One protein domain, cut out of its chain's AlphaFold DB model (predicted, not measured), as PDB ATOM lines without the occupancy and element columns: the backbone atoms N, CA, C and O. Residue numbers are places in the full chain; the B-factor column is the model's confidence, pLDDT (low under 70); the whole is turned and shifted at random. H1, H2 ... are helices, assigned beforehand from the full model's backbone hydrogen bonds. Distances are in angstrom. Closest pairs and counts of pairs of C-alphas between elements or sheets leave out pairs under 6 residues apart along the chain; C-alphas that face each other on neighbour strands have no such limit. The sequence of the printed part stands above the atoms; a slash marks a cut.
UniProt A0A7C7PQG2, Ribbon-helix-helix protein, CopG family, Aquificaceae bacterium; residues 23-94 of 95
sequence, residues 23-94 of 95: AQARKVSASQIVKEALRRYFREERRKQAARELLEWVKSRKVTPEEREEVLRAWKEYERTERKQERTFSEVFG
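What this domain is: This is residues 23 to 94 of the 95 residues of the protein "Ribbon-helix-helix protein, CopG family" of Aquificaceae bacterium (UniProt A0A7C7PQG2). Two long helices, H1 and H2, make a narrow V: the chain folds back at residues 61 to 64, and the helices spread from there toward their far ends. The 72 printed residues hold two named helices, H1 then H2, and no named strand, an all helix class. With a radius of gyration of the C-alphas of 17.2 A, the printed part as a whole is only just extended, close to loose, and its outline is a rod whose C-alphas span 54 by 21 by 10 A along their three main axes.

How they stand to each other: H1, residues 30 to 60, and H2, residues 65 to 93, are close but not clearly touching; their closest C-alphas, those of Val 58 and Arg 68, are 6.7 A apart. They run opposite ways at a shallow tilt of 12 degrees. In both, every O i to N i+4 pair is within hydrogen-bond range.

Where its parts are: H1 is 44.5 A long, from C-alpha 30 at (23.117, 24.363, 113.995). H2 is 42.2 A long, to C-alpha 93 at (14.022, 13.731, 101.822).

The domain as a whole: The C-alphas farthest apart, of Gln 24 and Lys 62, are 54.5 A apart. The printed part has no cut, and the link is tight. Confidence is low, under 70, in 26 residues, among them 80 to 94.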
ATOM      1  N   ALA A  23      26.352  19.777 112.735       90.94
ATOM      2  CA  ALA A  23      25.956  20.735 111.703       90.94
ATOM      3  C   ALA A  23      26.890  20.677 110.489       90.94
ATOM      4  O   ALA A  23      26.429  20.605 109.348       90.94
ATOM      5  N   GLN A  24      28.201  20.626 110.731       91.81
ATOM      6  CA  GLN A  24      29.205  20.512 109.681       91.81
ATOM      7  C   GLN A  24      29.129  19.164 108.952       91.81
ATOM      8  O   GLN A  24      29.142  19.141 107.722       91.81
ATOM      9  N   ALA A  25      28.997  18.055 109.686       93.69
ATOM     10  CA  ALA A  25      28.874  16.715 109.113       93.69
ATOM     11  C   ALA A  25      27.627  16.579 108.224       93.69
ATOM     12  O   ALA A  25      27.691  15.997 107.143       93.69
ATOM     13  N   ARG A  26      26.505  17.169 108.654       89.62
ATOM     14  CA  ARG A  26      25.222  17.159 107.935       89.62
ATOM     15  C   ARG A  26      25.093  18.287 106.904       89.62
ATOM     16  O   ARG A  26      24.082  18.348 106.217       89.62
ATOM     17  N   LYS A  27      26.090  19.178 106.789       93.81
ATOM     18  CA  LYS A  27      26.080  20.377 105.925       93.81
ATOM     19  C   LYS A  27      24.826  21.251 106.104       93.81
ATOM     20  O   LYS A  27      24.327  21.846 105.151       93.81
ATOM     21  N   VAL A  28      24.328  21.352 107.333       90.00
ATOM     22  CA  VAL A  28      23.171  22.182 107.712       90.00
ATOM     23  C   VAL A  28      23.567  23.172 108.802       90.00
ATOM     24  O   VAL A  28      24.625  23.058 109.412       90.00
ATOM     25  N   SER A  29      22.720  24.160 109.089       87.06
ATOM     26  CA  SER A  29      22.972  25.063 110.216       87.06
ATOM     27  C   SER A  29      22.665  24.398 111.565       87.06
ATOM     28  O   SER A  29      21.687  23.660 111.698       87.06
ATOM     29  N   ALA A  30      23.416  24.757 112.612       80.94
ATOM     30  CA  ALA A  30      23.117  24.363 113.995       80.94
ATOM     31  C   ALA A  30      21.667  24.711 114.397       80.94
ATOM     32  O   ALA A  30      20.992  23.947 115.083       80.94
ATOM     33  N   SER A  31      21.143  25.835 113.890       79.06
ATOM     34  CA  SER A  31      19.754  26.248 114.120       79.06
ATOM     35  C   SER A  31      18.720  25.283 113.523       79.06
ATOM     36  O   SER A  31      17.632  25.141 114.079       79.06
ATOM     37  N   GLN A  32      19.030  24.620 112.403       80.12
ATOM     38  CA  GLN A  32      18.155  23.609 111.805       80.12
ATOM     39  C   GLN A  32      18.139  22.340 112.648       80.12
ATOM     40  O   GLN A  32      17.051  21.855 112.946       80.12
ATOM     41  N   ILE A  33      19.303  21.878 113.112       83.19
ATOM     42  CA  ILE A  33      19.399  20.712 114.003       83.19
ATOM     43  C   ILE A  33      18.604  20.954 115.288       83.19
ATOM     44  O   ILE A  33      17.765  20.139 115.662       83.19
ATOM     45  N   VAL A  34      18.772  22.120 115.920       80.88
ATOM     46  CA  VAL A  34      18.006  22.490 117.122       80.88
ATOM     47  C   VAL A  34      16.502  22.535 116.838       80.88
ATOM     48  O   VAL A  34      15.708  22.030 117.628       80.88
ATOM     49  N   LYS A  35      16.077  23.110 115.706       80.19
ATOM     50  CA  LYS A  35      14.654  23.141 115.325       80.19
ATOM     51  C   LYS A  35      14.087  21.738 115.111       80.19
ATOM     52  O   LYS A  35      12.952  21.491 115.513       80.19
ATOM     53  N   GLU A  36      14.838  20.834 114.486       81.00
ATOM     54  CA  GLU A  36      14.447  19.431 114.313       81.00
ATOM     55  C   GLU A  36      14.334  18.713 115.658       81.00
ATOM     56  O   GLU A  36      13.305  18.093 115.933       81.00
ATOM     57  N   ALA A  37      15.338  18.866 116.523       77.00
ATOM     58  CA  ALA A  37      15.354  18.275 117.857       77.00
ATOM     59  C   ALA A  37      14.166  18.756 118.703       77.00
ATOM     60  O   ALA A  37      13.437  17.942 119.268       77.00
ATOM     61  N   LEU A  38      13.898  20.066 118.712       72.69
ATOM     62  CA  LEU A  38      12.749  20.641 119.411       72.69
ATOM     63  C   LEU A  38      11.424  20.137 118.836       72.69
ATOM     64  O   LEU A  38      10.534  19.760 119.593       72.69
ATOM     65  N   ARG A  39      11.279  20.078 117.506       76.25
ATOM     66  CA  ARG A  39      10.070  19.521 116.874       76.25
ATOM     67  C   ARG A  39       9.841  18.071 117.282       76.25
ATOM     68  O   ARG A  39       8.704  17.712 117.581       76.25
ATOM     69  N   ARG A  40      10.898  17.258 117.305       76.00
ATOM     70  CA  ARG A  40      10.829  15.858 117.727       76.00
ATOM     71  C   ARG A  40      10.421  15.748 119.194       76.00
ATOM     72  O   ARG A  40       9.479  15.021 119.490       76.00
ATOM     73  N   TYR A  41      11.050  16.530 120.072       69.94
ATOM     74  CA  TYR A  41      10.725  16.575 121.497       69.94
ATOM     75  C   TYR A  41       9.263  16.969 121.745       69.94
ATOM     76  O   TYR A  41       8.525  16.234 122.396       69.94
ATOM     77  N   PHE A  42       8.797  18.075 121.152       69.50
ATOM     78  CA  PHE A  42       7.407  18.515 121.298       69.50
ATOM     79  C   PHE A  42       6.407  17.509 120.725       69.50
ATOM     80  O   PHE A  42       5.332  17.327 121.291       69.50
ATOM     81  N   ARG A  43       6.738  16.844 119.611       75.12
ATOM     82  CA  ARG A  43       5.889  15.791 119.041       75.12
ATOM     83  C   ARG A  43       5.792  14.592 119.987       75.12
ATOM     84  O   ARG A  43       4.700  14.063 120.179       75.12
ATOM     85  N   GLU A  44       6.905  14.181 120.584       76.06
ATOM     86  CA  GLU A  44       6.943  13.051 121.510       76.06
ATOM     87  C   GLU A  44       6.197  13.352 122.816       76.06
ATOM     88  O   GLU A  44       5.380  12.543 123.252       76.06
ATOM     89  N   GLU A  45       6.390  14.540 123.392       72.38
ATOM     90  CA  GLU A  45       5.648  14.960 124.584       72.38
ATOM     91  C   GLU A  45       4.153  15.107 124.306       72.38
ATOM     92  O   GLU A  45       3.331  14.614 125.078       72.38
ATOM     93  N   ARG A  46       3.772  15.664 123.152       73.81
ATOM     94  CA  ARG A  46       2.363  15.726 122.748       73.81
ATOM     95  C   ARG A  46       1.756  14.333 122.560       73.81
ATOM     96  O   ARG A  46       0.600  14.129 122.912       73.81
ATOM     97  N   ARG A  47       2.523  13.358 122.060       73.06
ATOM     98  CA  ARG A  47       2.092  11.951 121.967       73.06
ATOM     99  C   ARG A  47       1.916  11.320 123.349       73.06
ATOM    100  O   ARG A  47       0.914  10.646 123.568       73.06
ATOM    101  N   LYS A  48       2.846  11.547 124.284       74.69
ATOM    102  CA  LYS A  48       2.717  11.074 125.676       74.69
ATOM    103  C   LYS A  48       1.502  11.696 126.356       74.69
ATOM    104  O   LYS A  48       0.769  10.994 127.048       74.69
ATOM    105  N   GLN A  49       1.264  12.985 126.132       75.00
ATOM    106  CA  GLN A  49       0.091  13.681 126.644       75.00
ATOM    107  C   GLN A  49      -1.201  13.116 126.046       75.00
ATOM    108  O   GLN A  49      -2.091  12.750 126.803       75.00
ATOM    109  N   ALA A  50      -1.277  12.942 124.724       73.00
ATOM    110  CA  ALA A  50      -2.436  12.340 124.068       73.00
ATOM    111  C   ALA A  50      -2.709  10.908 124.565       73.00
ATOM    112  O   ALA A  50      -3.858  10.553 124.806       73.00
ATOM    113  N   ALA A  51      -1.668  10.105 124.806       71.75
ATOM    114  CA  ALA A  51      -1.818   8.779 125.404       71.75
ATOM    115  C   ALA A  51      -2.375   8.846 126.839       71.75
ATOM    116  O   ALA A  51      -3.220   8.033 127.211       71.75
ATOM    117  N   ARG A  52      -1.934   9.820 127.648       74.94
ATOM    118  CA  ARG A  52      -2.472  10.050 128.999       74.94
ATOM    119  C   ARG A  52      -3.929  10.502 128.954       74.94
ATOM    120  O   ARG A  52      -4.743   9.938 129.670       74.94
ATOM    121  N   GLU A  53      -4.262  11.463 128.098       76.00
ATOM    122  CA  GLU A  53      -5.634  11.954 127.917       76.00
ATOM    123  C   GLU A  53      -6.569  10.838 127.436       76.00
ATOM    124  O   GLU A  53      -7.679  10.709 127.943       76.00
ATOM    125  N   LEU A  54      -6.099   9.973 126.533       73.19
ATOM    126  CA  LEU A  54      -6.844   8.799 126.089       73.19
ATOM    127  C   LEU A  54      -7.085   7.810 127.235       73.19
ATOM    128  O   LEU A  54      -8.195   7.310 127.398       73.19
ATOM    129  N   LEU A  55      -6.063   7.538 128.052       72.94
ATOM    130  CA  LEU A  55      -6.191   6.662 129.218       72.94
ATOM    131  C   LEU A  55      -7.162   7.229 130.257       72.94
ATOM    132  O   LEU A  55      -7.964   6.478 130.807       72.94
ATOM    133  N   GLU A  56      -7.115   8.533 130.513       77.94
ATOM    134  CA  GLU A  56      -8.049   9.194 131.428       77.94
ATOM    135  C   GLU A  56      -9.474   9.217 130.859       77.94
ATOM    136  O   GLU A  56     -10.427   8.920 131.581       77.94
ATOM    137  N   TRP A  57      -9.642   9.440 129.553       77.62
ATOM    138  CA  TRP A  57     -10.937   9.318 128.879       77.62
ATOM    139  C   TRP A  57     -11.517   7.903 129.028       77.62
ATOM    140  O   TRP A  57     -12.670   7.765 129.439       77.62
ATOM    141  N   VAL A  58     -10.701   6.862 128.803       72.94
ATOM    142  CA  VAL A  58     -11.079   5.442 128.968       72.94
ATOM    143  C   VAL A  58     -11.432   5.108 130.417       72.94
ATOM    144  O   VAL A  58     -12.296   4.276 130.650       72.94
ATOM    145  N   LYS A  59     -10.784   5.722 131.411       68.56
ATOM    146  CA  LYS A  59     -11.146   5.519 132.825       68.56
ATOM    147  C   LYS A  59     -12.429   6.255 133.214       68.56
ATOM    148  O   LYS A  59     -13.183   5.764 134.048       68.56
ATOM    149  N   SER A  60     -12.643   7.450 132.660       75.69
ATOM    150  CA  SER A  60     -13.771   8.326 133.008       75.69
ATOM    151  C   SER A  60     -15.095   7.865 132.400       75.69
ATOM    152  O   SER A  60     -16.152   8.002 133.017       75.69
ATOM    153  N   ARG A  61     -15.052   7.289 131.196       67.25
ATOM    154  CA  ARG A  61     -16.192   6.603 130.598       67.25
ATOM    155  C   ARG A  61     -16.163   5.175 131.110       67.25
ATOM    156  O   ARG A  61     -15.121   4.539 131.077       67.25
ATOM    157  N   LYS A  62     -17.287   4.651 131.594       60.03
ATOM    158  CA  LYS A  62     -17.436   3.224 131.925       60.03
ATOM    159  C   LYS A  62     -17.458   2.385 130.636       60.03
ATOM    160  O   LYS A  62     -18.444   1.709 130.372       60.03
ATOM    161  N   VAL A  63     -16.423   2.514 129.808       66.00
ATOM    162  CA  VAL A  63     -16.265   1.748 128.574       66.00
ATOM    163  C   VAL A  63     -16.118   0.279 128.936       66.00
ATOM    164  O   VAL A  63     -15.420  -0.065 129.898       66.00
ATOM    165  N   THR A  64     -16.805  -0.580 128.191       72.69
ATOM    166  CA  THR A  64     -16.702  -2.022 128.390       72.69
ATOM    167  C   THR A  64     -15.288  -2.499 128.035       72.69
ATOM    168  O   THR A  64     -14.530  -1.792 127.354       72.69
ATOM    169  N   PRO A  65     -14.869  -3.684 128.511       68.50
ATOM    170  CA  PRO A  65     -13.577  -4.255 128.144       68.50
ATOM    171  C   PRO A  65     -13.347  -4.310 126.627       68.50
ATOM    172  O   PRO A  65     -12.231  -4.026 126.192       68.50
ATOM    173  N   GLU A  66     -14.385  -4.580 125.826       72.94
ATOM    174  CA  GLU A  66     -14.298  -4.602 124.360       72.94
ATOM    175  C   GLU A  66     -14.027  -3.209 123.767       72.94
ATOM    176  O   GLU A  66     -13.105  -3.042 122.969       72.94
ATOM    177  N   GLU A  67     -14.757  -2.179 124.207       65.75
ATOM    178  CA  GLU A  67     -14.569  -0.797 123.732       65.75
ATOM    179  C   GLU A  67     -13.164  -0.270 124.075       65.75
ATOM    180  O   GLU A  67     -12.535   0.464 123.306       65.75
ATOM    181  N   ARG A  68     -12.620  -0.687 125.223       67.25
ATOM    182  CA  ARG A  68     -11.241  -0.378 125.611       67.25
ATOM    183  C   ARG A  68     -10.222  -1.028 124.671       67.25
ATOM    184  O   ARG A  68      -9.215  -0.394 124.348       67.25
ATOM    185  N   GLU A  69     -10.449  -2.266 124.240       71.75
ATOM    186  CA  GLU A  69      -9.571  -2.943 123.280       71.75
ATOM    187  C   GLU A  69      -9.609  -2.285 121.900       71.75
ATOM    188  O   GLU A  69      -8.552  -2.110 121.287       71.75
ATOM    189  N   GLU A  70     -10.783  -1.857 121.435       73.62
ATOM    190  CA  GLU A  70     -10.927  -1.135 120.168       73.62
ATOM    191  C   GLU A  70     -10.197   0.210 120.187       73.62
ATOM    192  O   GLU A  70      -9.436   0.517 119.269       73.62
ATOM    193  N   VAL A  71     -10.331   0.977 121.272       69.25
ATOM    194  CA  VAL A  71      -9.634   2.261 121.445       69.25
ATOM    195  C   VAL A  71      -8.114   2.076 121.481       69.25
ATOM    196  O   VAL A  71      -7.371   2.822 120.838       69.25
ATOM    197  N   LEU A  72      -7.623   1.051 122.184       69.75
ATOM    198  CA  LEU A  72      -6.192   0.742 122.227       69.75
ATOM    199  C   LEU A  72      -5.667   0.217 120.884       69.75
ATOM    200  O   LEU A  72      -4.518   0.494 120.524       69.75
ATOM    201  N   ARG A  73      -6.486  -0.522 120.126       75.69
ATOM    202  CA  ARG A  73      -6.152  -0.983 118.774       75.69
ATOM    203  C   ARG A  73      -6.074   0.197 117.804       75.69
ATOM    204  O   ARG A  73      -5.068   0.318 117.109       75.69
ATOM    205  N   ALA A  74      -7.053   1.103 117.835       73.38
ATOM    206  CA  ALA A  74      -7.067   2.326 117.034       73.38
ATOM    207  C   ALA A  74      -5.857   3.226 117.341       73.38
ATOM    208  O   ALA A  74      -5.208   3.733 116.426       73.38
ATOM    209  N   TRP A  75      -5.478   3.354 118.618       72.06
ATOM    210  CA  TRP A  75      -4.265   4.073 119.015       72.06
ATOM    211  C   TRP A  75      -2.989   3.422 118.462       72.06
ATOM    212  O   TRP A  75      -2.154   4.105 117.868       72.06
ATOM    213  N   LYS A  76      -2.842   2.096 118.577       72.50
ATOM    214  CA  LYS A  76      -1.689   1.371 118.007       72.50
ATOM    215  C   LYS A  76      -1.611   1.498 116.484       72.50
ATOM    216  O   LYS A  76      -0.512   1.553 115.928       72.50
ATOM    217  N   GLU A  77      -2.749   1.535 115.800       75.00
ATOM    218  CA  GLU A  77      -2.814   1.698 114.347       75.00
ATOM    219  C   GLU A  77      -2.439   3.120 113.909       75.00
ATOM    220  O   GLU A  77      -1.650   3.290 112.973       75.00
ATOM    221  N   TYR A  78      -2.883   4.135 114.657       71.19
ATOM    222  CA  TYR A  78      -2.417   5.516 114.516       71.19
ATOM    223  C   TYR A  78      -0.894   5.617 114.710       71.19
ATOM    224  O   TYR A  78      -0.186   6.124 113.840       71.19
ATOM    225  N   GLU A  79      -0.354   5.037 115.788       71.25
ATOM    226  CA  GLU A  79       1.090   5.027 116.057       71.25
ATOM    227  C   GLU A  79       1.902   4.326 114.955       71.25
ATOM    228  O   GLU A  79       3.035   4.721 114.662       71.25
ATOM    229  N   ARG A  80       1.340   3.281 114.337       68.12
ATOM    230  CA  ARG A  80       1.969   2.545 113.232       68.12
ATOM    231  C   ARG A  80       1.944   3.340 111.927       68.12
ATOM    232  O   ARG A  80       2.910   3.275 111.165       68.12
ATOM    233  N   THR A  81       0.872   4.086 111.681       66.75
ATOM    234  CA  THR A  81       0.702   4.930 110.491       66.75
ATOM    235  C   THR A  81       1.613   6.150 110.551       66.75
ATOM    236  O   THR A  81       2.338   6.403 109.591       66.75
ATOM    237  N   GLU A  82       1.691   6.811 111.708       64.38
ATOM    238  CA  GLU A  82       2.650   7.893 111.969       64.38
ATOM    239  C   GLU A  82       4.096   7.416 111.752       64.38
ATOM    240  O   GLU A  82       4.862   8.052 111.032       64.38
ATOM    241  N   ARG A  83       4.466   6.233 112.272       60.06
ATOM    242  CA  ARG A  83       5.803   5.648 112.045       60.06
ATOM    243  C   ARG A  83       6.082   5.302 110.580       60.06
ATOM    244  O   ARG A  83       7.223   5.422 110.139       60.06
ATOM    245  N   LYS A  84       5.078   4.848 109.824       59.53
ATOM    246  CA  LYS A  84       5.223   4.573 108.384       59.53
ATOM    247  C   LYS A  84       5.444   5.859 107.592       59.53
ATOM    248  O   LYS A  84       6.351   5.890 106.770       59.53
ATOM    249  N   GLN A  85       4.675   6.911 107.876       55.28
ATOM    250  CA  GLN A  85       4.870   8.219 107.245       55.28
ATOM    251  C   GLN A  85       6.248   8.809 107.572       55.28
ATOM    252  O   GLN A  85       6.890   9.383 106.697       55.28
ATOM    253  N   GLU A  86       6.747   8.604 108.793       51.78
ATOM    254  CA  GLU A  86       8.081   9.050 109.217       51.78
ATOM    255  C   GLU A  86       9.214   8.340 108.452       51.78
ATOM    256  O   GLU A  86      10.208   8.968 108.077       51.78
ATOM    257  N   ARG A  87       9.036   7.046 108.147       51.81
ATOM    258  CA  ARG A  87       9.982   6.257 107.343       51.81
ATOM    259  C   ARG A  87       9.994   6.713 105.883       51.81
ATOM    260  O   ARG A  87      11.059   7.004 105.354       51.81
ATOM    261  N   THR A  88       8.818   6.895 105.285       50.25
ATOM    262  CA  THR A  88       8.687   7.382 103.904       50.25
ATOM    263  C   THR A  88       9.201   8.815 103.745       50.25
ATOM    264  O   THR A  88       9.869   9.113 102.764       50.25
ATOM    265  N   PHE A  89       8.968   9.705 104.713       36.09
ATOM    266  CA  PHE A  89       9.514  11.066 104.673       36.09
ATOM    267  C   PHE A  89      11.049  11.075 104.773       36.09
ATOM    268  O   PHE A  89      11.704  11.839 104.070       36.09
ATOM    269  N   SER A  90      11.626  10.190 105.592       46.44
ATOM    270  CA  SER A  90      13.083  10.037 105.711       46.44
ATOM    271  C   SER A  90      13.717   9.418 104.458       46.44
ATOM    272  O   SER A  90      14.815   9.808 104.089       46.44
ATOM    273  N   GLU A  91      13.026   8.498 103.777       49.41
ATOM    274  CA  GLU A  91      13.476   7.914 102.501       49.41
ATOM    275  C   GLU A  91      13.370   8.895 101.321       49.41
ATOM    276  O   GLU A  91      14.186   8.838 100.408       49.41
ATOM    277  N   VAL A  92      12.387   9.803 101.329       43.84
ATOM    278  CA  VAL A  92      12.157  10.751 100.221       43.84
ATOM    279  C   VAL A  92      12.994  12.030 100.352       43.84
ATOM    280  O   VAL A  92      13.349  12.627  99.340       43.84
ATOM    281  N   PHE A  93      13.324  12.460 101.573       38.00
ATOM    282  CA  PHE A  93      14.022  13.731 101.822       38.00
ATOM    283  C   PHE A  93      15.370  13.583 102.549       38.00
ATOM    284  O   PHE A  93      15.987  14.591 102.887       38.00
ATOM    285  N   GLY A  94      15.832  12.355 102.802       42.84
ATOM    286  CA  GLY A  94      17.142  12.063 103.386       42.84
ATOM    287  C   GLY A  94      18.183  11.680 102.332       42.84
ATOM    288  O   GLY A  94      18.430  10.493 102.130       42.84
TER     289      GLY A  94